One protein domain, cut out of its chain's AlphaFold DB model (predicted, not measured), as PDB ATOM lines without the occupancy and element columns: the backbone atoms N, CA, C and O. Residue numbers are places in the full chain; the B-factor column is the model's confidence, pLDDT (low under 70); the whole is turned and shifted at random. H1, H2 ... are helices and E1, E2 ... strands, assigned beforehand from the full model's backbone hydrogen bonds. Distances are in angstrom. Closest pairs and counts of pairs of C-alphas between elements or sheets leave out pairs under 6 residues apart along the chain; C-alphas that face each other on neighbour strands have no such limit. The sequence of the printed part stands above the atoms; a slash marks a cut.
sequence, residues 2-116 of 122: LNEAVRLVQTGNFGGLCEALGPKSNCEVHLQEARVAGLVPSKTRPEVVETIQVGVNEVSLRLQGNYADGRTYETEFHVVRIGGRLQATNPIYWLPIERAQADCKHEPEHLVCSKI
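Overview. This is residues 2 to 116 of the 122 residues of an uncharacterized protein of Amycolatopsis arida (UniProt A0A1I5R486). A strongly twisted sheet of four long and short strands, E1 to E4, makes the body, with three short helices in hairpin sequence beside it: H1 and H2 graze the sheet, and H3 packs on H2. A small two-stranded hairpin, E5 and E6, is set off from this body at the end of a long link, and its tip, residues 106 to 111, sticks out. The printed part has 115 residues, in the order H1 H2 H3 E1 E2 E3 E4 E5 E6, of the mixed class; the larger sheet, E1 - E2 - E3 - E4, is a meander, each strand the antiparallel neighbour of the one before. It is only just compact, close to loose, with a radius of gyration of the C-alphas of 15.9 A and spans of 50 by 38 by 25 A.

Arrangement. E1, residues 47 to 55, bends by 54 degrees at residue 50 and pairs with E2, residues 58 to 66, as in N 52 to O 60, 2.8 A. E3, residues 72 to 82, has N 61 to O 77 with E2, 2.9 A, and N 80 to O 87 with E4, residues 85 to 88, 2.8 A. H1, residues 2 to 10, touches H2, residues 14 to 20, closest at the C-alphas of Leu 8 and Leu 17, 5.7 A, at a shallow tilt of 18 degrees, opposite ways. H2 only just touches H3, residues 27 to 36, with 3 pairs of C-alphas within 8 A, the closest those of Cys 18 and Cys 27, 5.3 A. H3 is not on the sheet. In H1, H2 and H3 every O i to N i+4 pair is within hydrogen-bond range. E5, residues 102 to 106, and E6, residues 111 to 115, form a hairpin with N 105 to O 112 at 2.9 A.

Along the chain. E3 is 31.8 A long, E2 25.7 A, E1 22.3 A and H3 14.4 A. H1 begins at C-alpha 2, (13.285, 21.706, 37.159), and E6 ends at C-alpha 115, (-15.383, 23.617, 49.565).

Size, cuts and confidence. The C-alphas farthest apart, those of Thr 11 and Pro 108, are 51.9 A apart. The printed part has no cut; the link E4 to E5 is long, and pLDDT is under 70 at residue 24 and residues 98 to 116.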
ATOM      1  N   LEU A   2      13.608  21.238  35.793       88.00
ATOM      2  CA  LEU A   2      13.285  21.706  37.159       88.00
ATOM      3  C   LEU A   2      14.422  22.491  37.846       88.00
ATOM      4  O   LEU A   2      14.182  23.568  38.377       88.00
ATOM      5  N   ASN A   3      15.665  21.994  37.785       90.19
ATOM      6  CA  ASN A   3      16.823  22.691  38.372       90.19
ATOM      7  C   ASN A   3      16.995  24.117  37.826       90.19
ATOM      8  O   ASN A   3      17.364  25.016  38.573       90.19
ATOM      9  N   GLU A   4      16.731  24.313  36.535       90.25
ATOM     10  CA  GLU A   4      16.878  25.613  35.885       90.25
ATOM     11  C   GLU A   4      15.763  26.568  36.312       90.25
ATOM     12  O   GLU A   4      16.043  27.700  36.691       90.25
ATOM     13  N   ALA A   5      14.517  26.086  36.365       88.94
ATOM     14  CA  ALA A   5      13.394  26.867  36.880       88.94
ATOM     15  C   ALA A   5      13.638  27.327  38.330       88.94
ATOM     16  O   ALA A   5      13.453  28.500  38.647       88.94
ATOM     17  N   VAL A   6      14.129  26.431  39.196       89.75
ATOM     18  CA  VAL A   6      14.480  26.762  40.590       89.75
ATOM     19  C   VAL A   6      15.572  27.829  40.640       89.75
ATOM     20  O   VAL A   6      15.433  28.819  41.354       89.75
ATOM     21  N   ARG A   7      16.639  27.669  39.849       91.12
ATOM     22  CA  ARG A   7      17.742  28.634  39.784       91.12
ATOM     23  C   ARG A   7      17.260  30.019  39.342       91.12
ATOM     24  O   ARG A   7      17.659  31.022  39.933       91.12
ATOM     25  N   LEU A   8      16.408  30.085  38.321       90.31
ATOM     26  CA  LEU A   8      15.851  31.338  37.802       90.31
ATOM     27  C   LEU A   8      15.002  32.052  38.858       90.31
ATOM     28  O   LEU A   8      15.203  33.240  39.098       90.31
ATOM     29  N   VAL A   9      14.145  31.319  39.571       88.19
ATOM     30  CA  VAL A   9      13.348  31.873  40.676       88.19
ATOM     31  C   VAL A   9      14.236  32.388  41.811       88.19
ATOM     32  O   VAL A   9      14.074  33.524  42.254       88.19
ATOM     33  N   GLN A  10      15.205  31.591  42.263       86.75
ATOM     34  CA  GLN A  10      16.072  31.941  43.396       86.75
ATOM     35  C   GLN A  10      17.009  33.121  43.109       86.75
ATOM     36  O   GLN A  10      17.430  33.815  44.032       86.75
ATOM     37  N   THR A  11      17.333  33.358  41.837       89.94
ATOM     38  CA  THR A  11      18.126  34.516  41.393       89.94
ATOM     39  C   THR A  11      17.267  35.738  41.058       89.94
ATOM     40  O   THR A  11      17.808  36.767  40.662       89.94
ATOM     41  N   GLY A  12      15.940  35.647  41.210       87.19
ATOM     42  CA  GLY A  12      15.003  36.713  40.854       87.19
ATOM     43  C   GLY A  12      14.853  36.933  39.346       87.19
ATOM     44  O   GLY A  12      14.244  37.917  38.927       87.19
ATOM     45  N   ASN A  13      15.387  36.033  38.512       89.62
ATOM     46  CA  ASN A  13      15.277  36.108  37.060       89.62
ATOM     47  C   ASN A  13      13.935  35.535  36.580       89.62
ATOM     48  O   ASN A  13      13.862  34.466  35.969       89.62
ATOM     49  N   PHE A  14      12.856  36.260  36.872       86.81
ATOM     50  CA  PHE A  14      11.503  35.848  36.503       86.81
ATOM     51  C   PHE A  14      11.232  35.946  34.995       86.81
ATOM     52  O   PHE A  14      10.494  35.118  34.473       86.81
ATOM     53  N   GLY A  15      11.888  36.870  34.284       86.00
ATOM     54  CA  GLY A  15      11.800  36.951  32.819       86.00
ATOM     55  C   GLY A  15      12.348  35.690  32.146       86.00
ATOM     56  O   GLY A  15      11.655  35.058  31.353       86.00
ATOM     57  N   GLY A  16      13.540  35.240  32.558       87.81
ATOM     58  CA  GLY A  16      14.108  33.979  32.076       87.81
ATOM     59  C   GLY A  16      13.268  32.757  32.459       87.81
ATOM     60  O   GLY A  16      13.204  31.791  31.698       87.81
ATOM     61  N   LEU A  17      12.579  32.790  33.608       87.38
ATOM     62  CA  LEU A  17      11.618  31.743  33.961       87.38
ATOM     63  C   LEU A  17      10.434  31.725  32.988       87.38
ATOM     64  O   LEU A  17      10.100  30.655  32.484       87.38
ATOM     65  N   CYS A  18       9.821  32.873  32.700       87.06
ATOM     66  CA  CYS A  18       8.684  32.945  31.785       87.06
ATOM     67  C   CYS A  18       9.048  32.519  30.357       87.06
ATOM     68  O   CYS A  18       8.267  31.817  29.714       87.06
ATOM     69  N   GLU A  19      10.258  32.830  29.887       85.12
ATOM     70  CA  GLU A  19      10.776  32.310  28.615       85.12
ATOM     71  C   GLU A  19      10.919  30.777  28.630       85.12
ATOM     72  O   GLU A  19      10.555  30.098  27.666       85.12
ATOM     73  N   ALA A  20      11.401  30.209  29.739       83.38
ATOM     74  CA  ALA A  20      11.600  28.768  29.891       83.38
ATOM     75  C   ALA A  20      10.279  27.974  29.992       83.38
ATOM     76  O   ALA A  20      10.232  26.800  29.611       83.38
ATOM     77  N   LEU A  21       9.204  28.603  30.480       82.44
ATOM     78  CA  LEU A  21       7.861  28.014  30.563       82.44
ATOM     79  C   LEU A  21       7.111  28.016  29.210       82.44
ATOM     80  O   LEU A  21       5.996  27.511  29.083       82.44
ATOM     81  N   GLY A  22       7.714  28.574  28.161       75.00
ATOM     82  CA  GLY A  22       7.121  28.603  26.833       75.00
ATOM     83  C   GLY A  22       5.877  29.504  26.721       75.00
ATOM     84  O   GLY A  22       5.325  29.997  27.710       75.00
ATOM     85  N   PRO A  23       5.395  29.727  25.487       71.38
ATOM     86  CA  PRO A  23       4.431  30.787  25.175       71.38
ATOM     87  C   PRO A  23       3.010  30.554  25.714       71.38
ATOM     88  O   PRO A  23       2.189  31.461  25.657       71.38
ATOM     89  N   LYS A  24       2.692  29.353  26.214       69.62
ATOM     90  CA  LYS A  24       1.346  28.991  26.701       69.62
ATOM     91  C   LYS A  24       1.189  29.063  28.226       69.62
ATOM     92  O   LYS A  24       0.129  28.716  28.731       69.62
ATOM     93  N   SER A  25       2.222  29.472  28.958       72.25
ATOM     94  CA  SER A  25       2.298  29.293  30.417       72.25
ATOM     95  C   SER A  25       1.574  30.336  31.270       72.25
ATOM     96  O   SER A  25       1.580  30.203  32.491       72.25
ATOM     97  N   ASN A  26       1.003  31.393  30.673       79.31
ATOM     98  CA  ASN A  26       0.434  32.545  31.395       79.31
ATOM     99  C   ASN A  26       1.343  33.068  32.535       79.31
ATOM    100  O   ASN A  26       0.864  33.611  33.528       79.31
ATOM    101  N   CYS A  27       2.666  32.903  32.396       84.88
ATOM    102  CA  CYS A  27       3.630  33.084  33.483       84.88
ATOM    103  C   CYS A  27       3.569  34.477  34.121       84.88
ATOM    104  O   CYS A  27       3.573  34.589  35.343       84.88
ATOM    105  N   GLU A  28       3.452  35.525  33.304       85.25
ATOM    106  CA  GLU A  28       3.379  36.912  33.778       85.25
ATOM    107  C   GLU A  28       2.145  37.169  34.653       85.25
ATOM    108  O   GLU A  28       2.231  37.876  35.657       85.25
ATOM    109  N   VAL A  29       1.006  36.555  34.316       85.06
ATOM    110  CA  VAL A  29      -0.230  36.682  35.102       85.06
ATOM    111  C   VAL A  29      -0.024  36.060  36.481       85.06
ATOM    112  O   VAL A  29      -0.241  36.721  37.493       85.06
ATOM    113  N   HIS A  30       0.497  34.834  36.533       83.81
ATOM    114  CA  HIS A  30       0.750  34.134  37.793       83.81
ATOM    115  C   HIS A  30       1.836  34.797  38.645       83.81
ATOM    116  O   HIS A  30       1.723  34.839  39.869       83.81
ATOM    117  N   LEU A  31       2.873  35.360  38.021       85.81
ATOM    118  CA  LEU A  31       3.879  36.152  38.725       85.81
ATOM    119  C   LEU A  31       3.246  37.384  39.380       85.81
ATOM    120  O   LEU A  31       3.564  37.710  40.526       85.81
ATOM    121  N   GLN A  32       2.353  38.072  38.668       86.19
ATOM    122  CA  GLN A  32       1.664  39.236  39.206       86.19
ATOM    123  C   GLN A  32       0.724  38.858  40.359       86.19
ATOM    124  O   GLN A  32       0.746  39.520  41.398       86.19
ATOM    125  N   GLU A  33      -0.048  37.779  40.221       85.69
ATOM    126  CA  GLU A  33      -0.910  37.241  41.283       85.69
ATOM    127  C   GLU A  33      -0.100  36.866  42.531       85.69
ATOM    128  O   GLU A  33      -0.428  37.296  43.639       85.69
ATOM    129  N   ALA A  34       1.014  36.147  42.357       84.94
ATOM    130  CA  ALA A  34       1.902  35.770  43.451       84.94
ATOM    131  C   ALA A  34       2.490  36.982  44.178       84.94
ATOM    132  O   ALA A  34       2.581  36.975  45.406       84.94
ATOM    133  N   ARG A  35       2.849  38.046  43.449       85.62
ATOM    134  CA  ARG A  35       3.317  39.303  44.054       85.62
ATOM    135  C   ARG A  35       2.232  39.962  44.898       85.62
ATOM    136  O   ARG A  35       2.520  40.363  46.022       85.62
ATOM    137  N   VAL A  36       1.007  40.052  44.382       86.50
ATOM    138  CA  VAL A  36      -0.137  40.629  45.112       86.50
ATOM    139  C   VAL A  36      -0.449  39.818  46.373       86.50
ATOM    140  O   VAL A  36      -0.708  40.397  47.425       86.50
ATOM    141  N   ALA A  37      -0.363  38.490  46.294       82.44
ATOM    142  CA  ALA A  37      -0.597  37.579  47.412       82.44
ATOM    143  C   ALA A  37       0.602  37.435  48.378       82.44
ATOM    144  O   ALA A  37       0.520  36.687  49.355       82.44
ATOM    145  N   GLY A  38       1.727  38.114  48.119       84.94
ATOM    146  CA  GLY A  38       2.932  38.029  48.950       84.94
ATOM    147  C   GLY A  38       3.599  36.647  48.946       84.94
ATOM    148  O   GLY A  38       4.279  36.290  49.908       84.94
ATOM    149  N   LEU A  39       3.411  35.854  47.889       86.06
ATOM    150  CA  LEU A  39       4.003  34.523  47.738       86.06
ATOM    151  C   LEU A  39       5.467  34.642  47.310       86.06
ATOM    152  O   LEU A  39       5.813  34.573  46.130       86.06
ATOM    153  N   VAL A  40       6.341  34.847  48.293       86.19
ATOM    154  CA  VAL A  40       7.784  34.959  48.074       86.19
ATOM    155  C   VAL A  40       8.428  33.577  48.217       86.19
ATOM    156  O   VAL A  40       8.351  32.988  49.297       86.19
ATOM    157  N   PRO A  41       9.086  33.039  47.176       82.81
ATOM    158  CA  PRO A  41       9.822  31.780  47.257       82.81
ATOM    159  C   PRO A  41      10.900  31.827  48.341       82.81
ATOM    160  O   PRO A  41      11.628  32.815  48.459       82.81
ATOM    161  N   SER A  42      11.052  30.752  49.115       86.12
ATOM    162  CA  SER A  42      12.230  30.620  49.976       86.12
ATOM    163  C   SER A  42      13.488  30.303  49.156       86.12
ATOM    164  O   SER A  42      13.441  29.943  47.978       86.12
ATOM    165  N   LYS A  43      14.651  30.399  49.808       85.56
ATOM    166  CA  LYS A  43      15.933  29.972  49.225       85.56
ATOM    167  C   LYS A  43      16.094  28.451  49.187       85.56
ATOM    168  O   LYS A  43      17.072  27.970  48.618       85.56
ATOM    169  N   THR A  44      15.185  27.687  49.794       87.44
ATOM    170  CA  THR A  44      15.253  26.230  49.734       87.44
ATOM    171  C   THR A  44      14.662  25.737  48.421       87.44
ATOM    172  O   THR A  44      13.749  26.319  47.826       87.44
ATOM    173  N   ARG A  45      15.256  24.666  47.907       90.06
ATOM    174  CA  ARG A  45      14.751  23.987  46.725       90.06
ATOM    175  C   ARG A  45      13.542  23.128  47.132       90.06
ATOM    176  O   ARG A  45      13.660  22.425  48.130       90.06
ATOM    177  N   PRO A  46      12.439  23.126  46.364       90.81
ATOM    178  CA  PRO A  46      11.334  22.214  46.601       90.81
ATOM    179  C   PRO A  46      11.735  20.767  46.325       90.81
ATOM    180  O   PRO A  46      12.494  20.468  45.394       90.81
ATOM    181  N   GLU A  47      11.180  19.873  47.124       93.25
ATOM    182  CA  GLU A  47      11.346  18.434  47.010       93.25
ATOM    183  C   GLU A  47      10.343  17.869  46.004       93.25
ATOM    184  O   GLU A  47       9.196  18.313  45.941       93.25
ATOM    185  N   VAL A  48      10.776  16.898  45.197       93.88
ATOM    186  CA  VAL A  48       9.869  16.132  44.333       93.88
ATOM    187  C   VAL A  48       9.251  15.039  45.192       93.88
ATOM    188  O   VAL A  48       9.949  14.102  45.574       93.88
ATOM    189  N   VAL A  49       7.962  15.164  45.489       94.81
ATOM    190  CA  VAL A  49       7.230  14.184  46.304       94.81
ATOM    191  C   VAL A  49       6.575  13.103  45.447       94.81
ATOM    192  O   VAL A  49       6.393  11.982  45.904       94.81
ATOM    193  N   GLU A  50       6.256  13.414  44.187       92.88
ATOM    194  CA  GLU A  50       5.661  12.461  43.250       92.88
ATOM    195  C   GLU A  50       6.076  12.773  41.808       92.88
ATOM    196  O   GLU A  50       6.298  13.927  41.438       92.88
ATOM    197  N   THR A  51       6.179  11.738  40.975       94.19
ATOM    198  CA  THR A  51       6.386  11.852  39.526       94.19
ATOM    199  C   THR A  51       5.300  11.057  38.817       94.19
ATOM    200  O   THR A  51       5.197   9.848  39.003       94.19
ATOM    201  N   ILE A  52       4.508  11.737  37.995       93.12
ATOM    202  CA  ILE A  52       3.346  11.183  37.305       93.12
ATOM    203  C   ILE A  52       3.618  11.226  35.804       93.12
ATOM    204  O   ILE A  52       3.806  12.300  35.227       93.12
ATOM    205  N   GLN A  53       3.631  10.064  35.153       93.12
ATOM    206  CA  GLN A  53       3.694   9.993  33.695       93.12
ATOM    207  C   GLN A  53       2.305  10.311  33.125       93.12
ATOM    208  O   GLN A  53       1.383   9.514  33.271       93.12
ATOM    209  N   VAL A  54       2.155  11.472  32.484       90.69
ATOM    210  CA  VAL A  54       0.866  11.941  31.934       90.69
ATOM    211  C   VAL A  54       0.659  11.431  30.506       90.69
ATOM    212  O   VAL A  54      -0.444  11.066  30.114       90.69
ATOM    213  N   GLY A  55       1.738  11.345  29.730       89.88
ATOM    214  CA  GLY A  55       1.709  10.867  28.350       89.88
ATOM    215  C   GLY A  55       3.102  10.504  27.855       89.88
ATOM    216  O   GLY A  55       4.079  10.667  28.574       89.88
ATOM    217  N   VAL A  56       3.233  10.037  26.612       90.00
ATOM    218  CA  VAL A  56       4.517   9.545  26.058       90.00
ATOM    219  C   VAL A  56       5.648  10.581  26.150       90.00
ATOM    220  O   VAL A  56       6.809  10.225  26.331       90.00
ATOM    221  N   ASN A  57       5.309  11.867  26.064       92.12
ATOM    222  CA  ASN A  57       6.256  12.980  26.108       92.12
ATOM    223  C   ASN A  57       5.993  13.942  27.273       92.12
ATOM    224  O   ASN A  57       6.496  15.063  27.248       92.12
ATOM    225  N   GLU A  58       5.205  13.530  28.266       93.06
ATOM    226  CA  GLU A  58       4.660  14.423  29.292       93.06
ATOM    227  C   GLU A  58       4.807  13.824  30.687       93.06
ATOM    228  O   GLU A  58       4.427  12.676  30.930       93.06
ATOM    229  N   VAL A  59       5.354  14.616  31.607       93.50
ATOM    230  CA  VAL A  59       5.521  14.250  33.013       93.50
ATOM    231  C   VAL A  59       5.062  15.399  33.900       93.50
ATOM    232  O   VAL A  59       5.429  16.550  33.672       93.50
ATOM    233  N   SER A  60       4.281  15.090  34.930       91.75
ATOM    234  CA  SER A  60       3.959  16.025  36.005       91.75
ATOM    235  C   SER A  60       4.763  15.662  37.245       91.75
ATOM    236  O   SER A  60       4.789  14.503  37.658       91.75
ATOM    237  N   LEU A  61       5.458  16.635  37.826       92.69
ATOM    238  CA  LEU A  61       6.140  16.472  39.106       92.69
ATOM    239  C   LEU A  61       5.306  17.148  40.184       92.69
ATOM    240  O   LEU A  61       5.075  18.351  40.090       92.69
ATOM    241  N   ARG A  62       4.909  16.424  41.230       91.56
ATOM    242  CA  ARG A  62       4.379  17.073  42.429       91.56
ATOM    243  C   ARG A  62       5.550  17.514  43.291       91.56
ATOM    244  O   ARG A  62       6.454  16.730  43.584       91.56
ATOM    245  N   LEU A  63       5.533  18.783  43.665       92.56
ATOM    246  CA  LEU A  63       6.588  19.445  44.408       92.56
ATOM    247  C   LEU A  63       6.053  19.936  45.747       92.56
ATOM    248  O   LEU A  63       4.964  20.500  45.789       92.56
ATOM    249  N   GLN A  64       6.852  19.807  46.801       92.19
ATOM    250  CA  GLN A  64       6.592  20.416  48.102       92.19
ATOM    251  C   GLN A  64       7.730  21.376  48.454       92.19
ATOM    252  O   GLN A  64       8.903  21.054  48.267       92.19
ATOM    253  N   GLY A  65       7.412  22.570  48.944       90.75
ATOM    254  CA  GLY A  65       8.419  23.556  49.327       90.75
ATOM    255  C   GLY A  65       7.900  24.580  50.323       90.75
ATOM    256  O   GLY A  65       6.778  24.473  50.810       90.75
ATOM    257  N   ASN A  66       8.731  25.585  50.611       90.25
ATOM    258  CA  ASN A  66       8.426  26.628  51.587       90.25
ATOM    259  C   ASN A  66       8.503  28.015  50.942       90.25
ATOM    260  O   ASN A  66       9.381  28.282  50.112       90.25
ATOM    261  N   TYR A  67       7.620  28.910  51.364       89.62
ATOM    262  CA  TYR A  67       7.736  30.346  51.143       89.62
ATOM    263  C   TYR A  67       8.720  30.970  52.141       89.62
ATOM    264  O   TYR A  67       9.104  30.358  53.140       89.62
ATOM    265  N   ALA A  68       9.151  32.201  51.871       89.25
ATOM    266  CA  ALA A  68      10.085  32.938  52.721       89.25
ATOM    267  C   ALA A  68       9.517  33.250  54.120       89.25
ATOM    268  O   ALA A  68      10.291  33.430  55.055       89.25
ATOM    269  N   ASP A  69       8.190  33.277  54.266       87.94
ATOM    270  CA  ASP A  69       7.484  33.450  55.544       87.94
ATOM    271  C   ASP A  69       7.332  32.141  56.349       87.94
ATOM    272  O   ASP A  69       6.745  32.142  57.428       87.94
ATOM    273  N   GLY A  70       7.863  31.025  55.839       87.50
ATOM    274  CA  GLY A  70       7.817  29.716  56.488       87.50
ATOM    275  C   GLY A  70       6.571  28.885  56.174       87.50
ATOM    276  O   GLY A  70       6.544  27.709  56.536       87.50
ATOM    277  N   ARG A  71       5.566  29.427  55.469       88.19
ATOM    278  CA  ARG A  71       4.423  28.629  55.001       88.19
ATOM    279  C   ARG A  71       4.886  27.580  53.992       88.19
ATOM    280  O   ARG A  71       5.694  27.864  53.109       88.19
ATOM    281  N   THR A  72       4.339  26.375  54.090       88.69
ATOM    282  CA  THR A  72       4.572  25.300  53.118       88.69
ATOM    283  C   THR A  72       3.606  25.415  51.943       88.69
ATOM    284  O   THR A  72       2.462  25.834  52.121       88.69
ATOM    285  N   TYR A  73       4.019  24.970  50.763       87.06
ATOM    286  CA  TYR A  73       3.149  24.808  49.604       87.06
ATOM    287  C   TYR A  73       3.399  23.472  48.915       87.06
ATOM    288  O   TYR A  73       4.498  22.919  48.963       87.06
ATOM    289  N   GLU A  74       2.371  23.000  48.218       89.75
ATOM    290  CA  GLU A  74       2.477  21.950  47.211       89.75
ATOM    291  C   GLU A  74       2.111  22.544  45.858       89.75
ATOM    292  O   GLU A  74       1.225  23.387  45.774       89.75
ATOM    293  N   THR A  75       2.802  22.151  44.798       89.12
ATOM    294  CA  THR A  75       2.518  22.595  43.429       89.12
ATOM    295  C   THR A  75       2.783  21.451  42.462       89.12
ATOM    296  O   THR A  75       3.512  20.513  42.790       89.12
ATOM    297  N   GLU A  76       2.202  21.505  41.271       89.44
ATOM    298  CA  GLU A  76       2.597  20.607  40.187       89.44
ATOM    299  C   GLU A  76       3.610  21.317  39.300       89.44
ATOM    300  O   GLU A  76       3.659  22.537  39.251       89.44
ATOM    301  N   PHE A  77       4.455  20.572  38.608       90.38
ATOM    302  CA  PHE A  77       5.365  21.102  37.609       90.38
ATOM    303  C   PHE A  77       5.321  20.192  36.400       90.38
ATOM    304  O   PHE A  77       5.958  19.136  36.362       90.38
ATOM    305  N   HIS A  78       4.524  20.604  35.427       89.69
ATOM    306  CA  HIS A  78       4.247  19.819  34.248       89.69
ATOM    307  C   HIS A  78       5.250  20.140  33.146       89.69
ATOM    308  O   HIS A  78       5.395  21.294  32.737       89.69
ATOM    309  N   VAL A  79       5.947  19.109  32.672       89.88
ATOM    310  CA  VAL A  79       7.011  19.180  31.676       89.88
ATOM    311  C   VAL A  79       6.632  18.340  30.463       89.88
ATOM    312  O   VAL A  79       6.398  17.139  30.565       89.88
ATOM    313  N   VAL A  80       6.669  18.971  29.295       90.44
ATOM    314  CA  VAL A  80       6.401  18.363  27.993       90.44
ATOM    315  C   VAL A  80       7.668  18.385  27.146       90.44
ATOM    316  O   VAL A  80       8.420  19.363  27.131       90.44
ATOM    317  N   ARG A  81       7.919  17.307  26.404       90.25
ATOM    318  CA  ARG A  81       8.957  17.253  25.376       90.25
ATOM    319  C   ARG A  81       8.362  17.617  24.015       90.25
ATOM    320  O   ARG A  81       7.608  16.840  23.440       90.25
ATOM    321  N   ILE A  82       8.767  18.758  23.461       86.50
ATOM    322  CA  ILE A  82       8.338  19.250  22.142       86.50
ATOM    323  C   ILE A  82       9.574  19.420  21.259       86.50
ATOM    324  O   ILE A  82      10.490  20.167  21.602       86.50
ATOM    325  N   GLY A  83       9.631  18.708  20.128       86.00
ATOM    326  CA  GLY A  83      10.756  18.809  19.185       86.00
ATOM    327  C   GLY A  83      12.118  18.510  19.828       86.00
ATOM    328  O   GLY A  83      13.095  19.206  19.571       86.00
ATOM    329  N   GLY A  84      12.168  17.536  20.745       85.19
ATOM    330  CA  GLY A  84      13.378  17.164  21.489       85.19
ATOM    331  C   GLY A  84      13.725  18.070  22.679       85.19
ATOM    332  O   GLY A  84      14.549  17.676  23.505       85.19
ATOM    333  N   ARG A  85      13.067  19.226  22.832       86.12
ATOM    334  CA  ARG A  85      13.290  20.178  23.932       86.12
ATOM    335  C   ARG A  85      12.271  19.983  25.051       86.12
ATOM    336  O   ARG A  85      11.109  19.700  24.782       86.12
ATOM    337  N   LEU A  86      12.710  20.144  26.297       88.38
ATOM    338  CA  LEU A  86      11.818  20.160  27.456       88.38
ATOM    339  C   LEU A  86      11.255  21.569  27.639       88.38
ATOM    340  O   LEU A  86      12.021  22.529  27.655       88.38
ATOM    341  N   GLN A  87       9.943  21.669  27.799       88.06
ATOM    342  CA  GLN A  87       9.231  22.894  28.141       88.06
ATOM    343  C   GLN A  87       8.349  22.592  29.342       88.06
ATOM    344  O   GLN A  87       7.688  21.557  29.373       88.06
ATOM    345  N   ALA A  88       8.365  23.460  30.340       86.12
ATOM    346  CA  ALA A  88       7.426  23.360  31.444       86.12
ATOM    347  C   ALA A  88       6.224  24.247  31.151       86.12
ATOM    348  O   ALA A  88       6.380  25.244  30.471       86.12
ATOM    349  N   THR A  89       5.038  23.885  31.619       82.44
ATOM    350  CA  THR A  89       3.801  24.594  31.236       82.44
ATOM    351  C   THR A  89       3.251  25.498  32.328       82.44
ATOM    352  O   THR A  89       2.366  26.301  32.057       82.44
ATOM    353  N   ASN A  90       3.801  25.424  33.541       81.44
ATOM    354  CA  ASN A  90       3.326  26.194  34.678       81.44
ATOM    355  C   ASN A  90       4.493  26.609  35.600       81.44
ATOM    356  O   ASN A  90       5.467  25.860  35.742       81.44
ATOM    357  N   PRO A  91       4.426  27.801  36.219       77.44
ATOM    358  CA  PRO A  91       5.447  28.262  37.147       77.44
ATOM    359  C   PRO A  91       5.425  27.474  38.457       77.44
ATOM    360  O   PRO A  91       4.373  27.217  39.039       77.44
ATOM    361  N   ILE A  92       6.620  27.150  38.950       75.31
ATOM    362  CA  ILE A  92       6.824  26.650  40.311       75.31
ATOM    363  C   ILE A  92       6.686  27.806  41.315       75.31
ATOM    364  O   ILE A  92       6.962  28.950  40.967       75.31
ATOM    365  N   TYR A  93       6.285  27.515  42.556       75.06
ATOM    366  CA  TYR A  93       6.067  28.461  43.675       75.06
ATOM    367  C   TYR A  93       4.815  29.349  43.617       75.06
ATOM    368  O   TYR A  93       4.349  29.760  44.671       75.06
ATOM    369  N   TRP A  94       4.265  29.676  42.447       76.75
ATOM    370  CA  TRP A  94       3.178  30.675  42.344       76.75
ATOM    371  C   TRP A  94       1.787  30.089  42.164       76.75
ATOM    372  O   TRP A  94       0.795  30.798  42.290       76.75
ATOM    373  N   LEU A  95       1.723  28.790  41.892       75.56
ATOM    374  CA  LEU A  95       0.487  28.044  41.721       75.56
ATOM    375  C   LEU A  95       0.425  26.936  42.767       75.56
ATOM    376  O   LEU A  95       0.664  25.771  42.434       75.56
ATOM    377  N   PRO A  96       0.182  27.270  44.047       76.19
ATOM    378  CA  PRO A  96      -0.072  26.231  45.020       76.19
ATOM    379  C   PRO A  96      -1.304  25.436  44.579       76.19
ATOM    380  O   PRO A  96      -2.320  26.008  44.183       76.19
ATOM    381  N   ILE A  97      -1.220  24.112  44.656       72.38
ATOM    382  CA  ILE A  97      -2.413  23.279  44.638       72.38
ATOM    383  C   ILE A  97      -3.129  23.611  45.941       72.38
ATOM    384  O   ILE A  97      -2.642  23.291  47.030       72.38
ATOM    385  N   GLU A  98      -4.278  24.273  45.853       60.19
ATOM    386  CA  GLU A  98      -5.201  24.259  46.975       60.19
ATOM    387  C   GLU A  98      -5.566  22.794  47.200       60.19
ATOM    388  O   GLU A  98      -6.213  22.170  46.354       60.19
ATOM    389  N   ARG A  99      -5.142  22.216  48.331       46.72
ATOM    390  CA  ARG A  99      -5.775  20.990  48.806       46.72
ATOM    391  C   ARG A  99      -7.212  21.375  49.099       46.72
ATOM    392  O   ARG A  99      -7.522  21.848  50.190       46.72
ATOM    393  N   ALA A 100      -8.089  21.209  48.119       44.56
ATOM    394  CA  ALA A 100      -9.499  21.166  48.397       44.56
ATOM    395  C   ALA A 100      -9.677  19.974  49.341       44.56
ATOM    396  O   ALA A 100      -9.734  18.826  48.907       44.56
ATOM    397  N   GLN A 101      -9.744  20.228  50.650       44.59
ATOM    398  CA  GLN A 101     -10.556  19.383  51.511       44.59
ATOM    399  C   GLN A 101     -11.987  19.646  51.056       44.59
ATOM    400  O   GLN A 101     -12.695  20.507  51.572       44.59
ATOM    401  N   ALA A 102     -12.348  19.001  49.956       49.56
ATOM    402  CA  ALA A 102     -13.714  18.904  49.539       49.56
ATOM    403  C   ALA A 102     -14.298  17.745  50.335       49.56
ATOM    404  O   ALA A 102     -13.858  16.604  50.184       49.56
ATOM    405  N   ASP A 103     -15.264  18.041  51.201       50.44
ATOM    406  CA  ASP A 103     -16.164  16.990  51.648       50.44
ATOM    407  C   ASP A 103     -17.058  16.675  50.448       50.44
ATOM    408  O   ASP A 103     -17.935  17.462  50.067       50.44
ATOM    409  N   CYS A 104     -16.714  15.594  49.756       60.12
ATOM    410  CA  CYS A 104     -17.451  15.122  48.603       60.12
ATOM    411  C   CYS A 104     -18.415  14.038  49.067       60.12
ATOM    412  O   CYS A 104     -18.011  12.923  49.403       60.12
ATOM    413  N   LYS A 105     -19.707  14.361  49.057       68.00
ATOM    414  CA  LYS A 105     -20.757  13.371  49.272       68.00
ATOM    415  C   LYS A 105     -21.052  12.674  47.950       68.00
ATOM    416  O   LYS A 105     -21.230  13.324  46.918       68.00
ATOM    417  N   HIS A 106     -21.070  11.346  47.989       51.41
ATOM    418  CA  HIS A 106     -21.556  10.535  46.879       51.41
ATOM    419  C   HIS A 106     -23.081  10.499  46.943       51.41
ATOM    420  O   HIS A 106     -23.642   9.843  47.819       51.41
ATOM    421  N   GLU A 107     -23.732  11.192  46.014       69.50
ATOM    422  CA  GLU A 107     -25.137  10.951  45.695       69.50
ATOM    423  C   GLU A 107     -25.208   9.873  44.593       69.50
ATOM    424  O   GLU A 107     -24.237   9.701  43.848       69.50
ATOM    425  N   PRO A 108     -26.325   9.135  44.451       60.72
ATOM    426  CA  PRO A 108     -26.425   8.005  43.517       60.72
ATOM    427  C   PRO A 108     -26.120   8.352  42.051       60.72
ATOM    428  O   PRO A 108     -25.729   7.474  41.287       60.72
ATOM    429  N   GLU A 109     -26.294   9.617  41.663       59.25
ATOM    430  CA  GLU A 109     -26.167  10.066  40.274       59.25
ATOM    431  C   GLU A 109     -24.989  11.030  40.052       59.25
ATOM    432  O   GLU A 109     -24.494  11.121  38.929       59.25
ATOM    433  N   HIS A 110     -24.477  11.702  41.097       46.22
ATOM    434  CA  HIS A 110     -23.393  12.687  40.985       46.22
ATOM    435  C   HIS A 110     -22.553  12.826  42.269       46.22
ATOM    436  O   HIS A 110     -23.019  12.591  43.383       46.22
ATOM    437  N   LEU A 111     -21.308  13.287  42.112       57.75
ATOM    438  CA  LEU A 111     -20.441  13.684  43.223       57.75
ATOM    439  C   LEU A 111     -20.696  15.160  43.572       57.75
ATOM    440  O   LEU A 111     -20.473  16.036  42.734       57.75
ATOM    441  N   VAL A 112     -21.131  15.447  44.802       69.50
ATOM    442  CA  VAL A 112     -21.328  16.824  45.285       69.50
ATOM    443  C   VAL A 112     -20.194  17.189  46.234       69.50
ATOM    444  O   VAL A 112     -20.133  16.703  47.360       69.50
ATOM    445  N   CYS A 113     -19.296  18.062  45.781       61.56
ATOM    446  CA  CYS A 113     -18.146  18.521  46.552       61.56
ATOM    447  C   CYS A 113     -18.390  19.926  47.109       61.56
ATOM    448  O   CYS A 113     -18.541  20.888  46.354       61.56
ATOM    449  N   SER A 114     -18.394  20.052  48.435       58.00
ATOM    450  CA  SER A 114     -18.456  21.354  49.109       58.00
ATOM    451  C   SER A 114     -17.040  21.809  49.451       58.00
ATOM    452  O   SER A 114     -16.293  21.053  50.072       58.00
ATOM    453  N   LYS A 115     -16.646  23.035  49.078       50.19
ATOM    454  CA  LYS A 115     -15.383  23.617  49.565       50.19
ATOM    455  C   LYS A 115     -15.501  23.835  51.076       50.19
ATOM    456  O   LYS A 115     -16.339  24.629  51.502       50.19
ATOM    457  N   ILE A 116     -14.671  23.176  51.885       46.62
ATOM    458  CA  ILE A 116     -14.545  23.535  53.301       46.62
ATOM    459  C   ILE A 116     -13.784  24.863  53.358       46.62
ATOM    460  O   ILE A 116     -12.587  24.920  53.082       46.62
TER     461      ILE A 116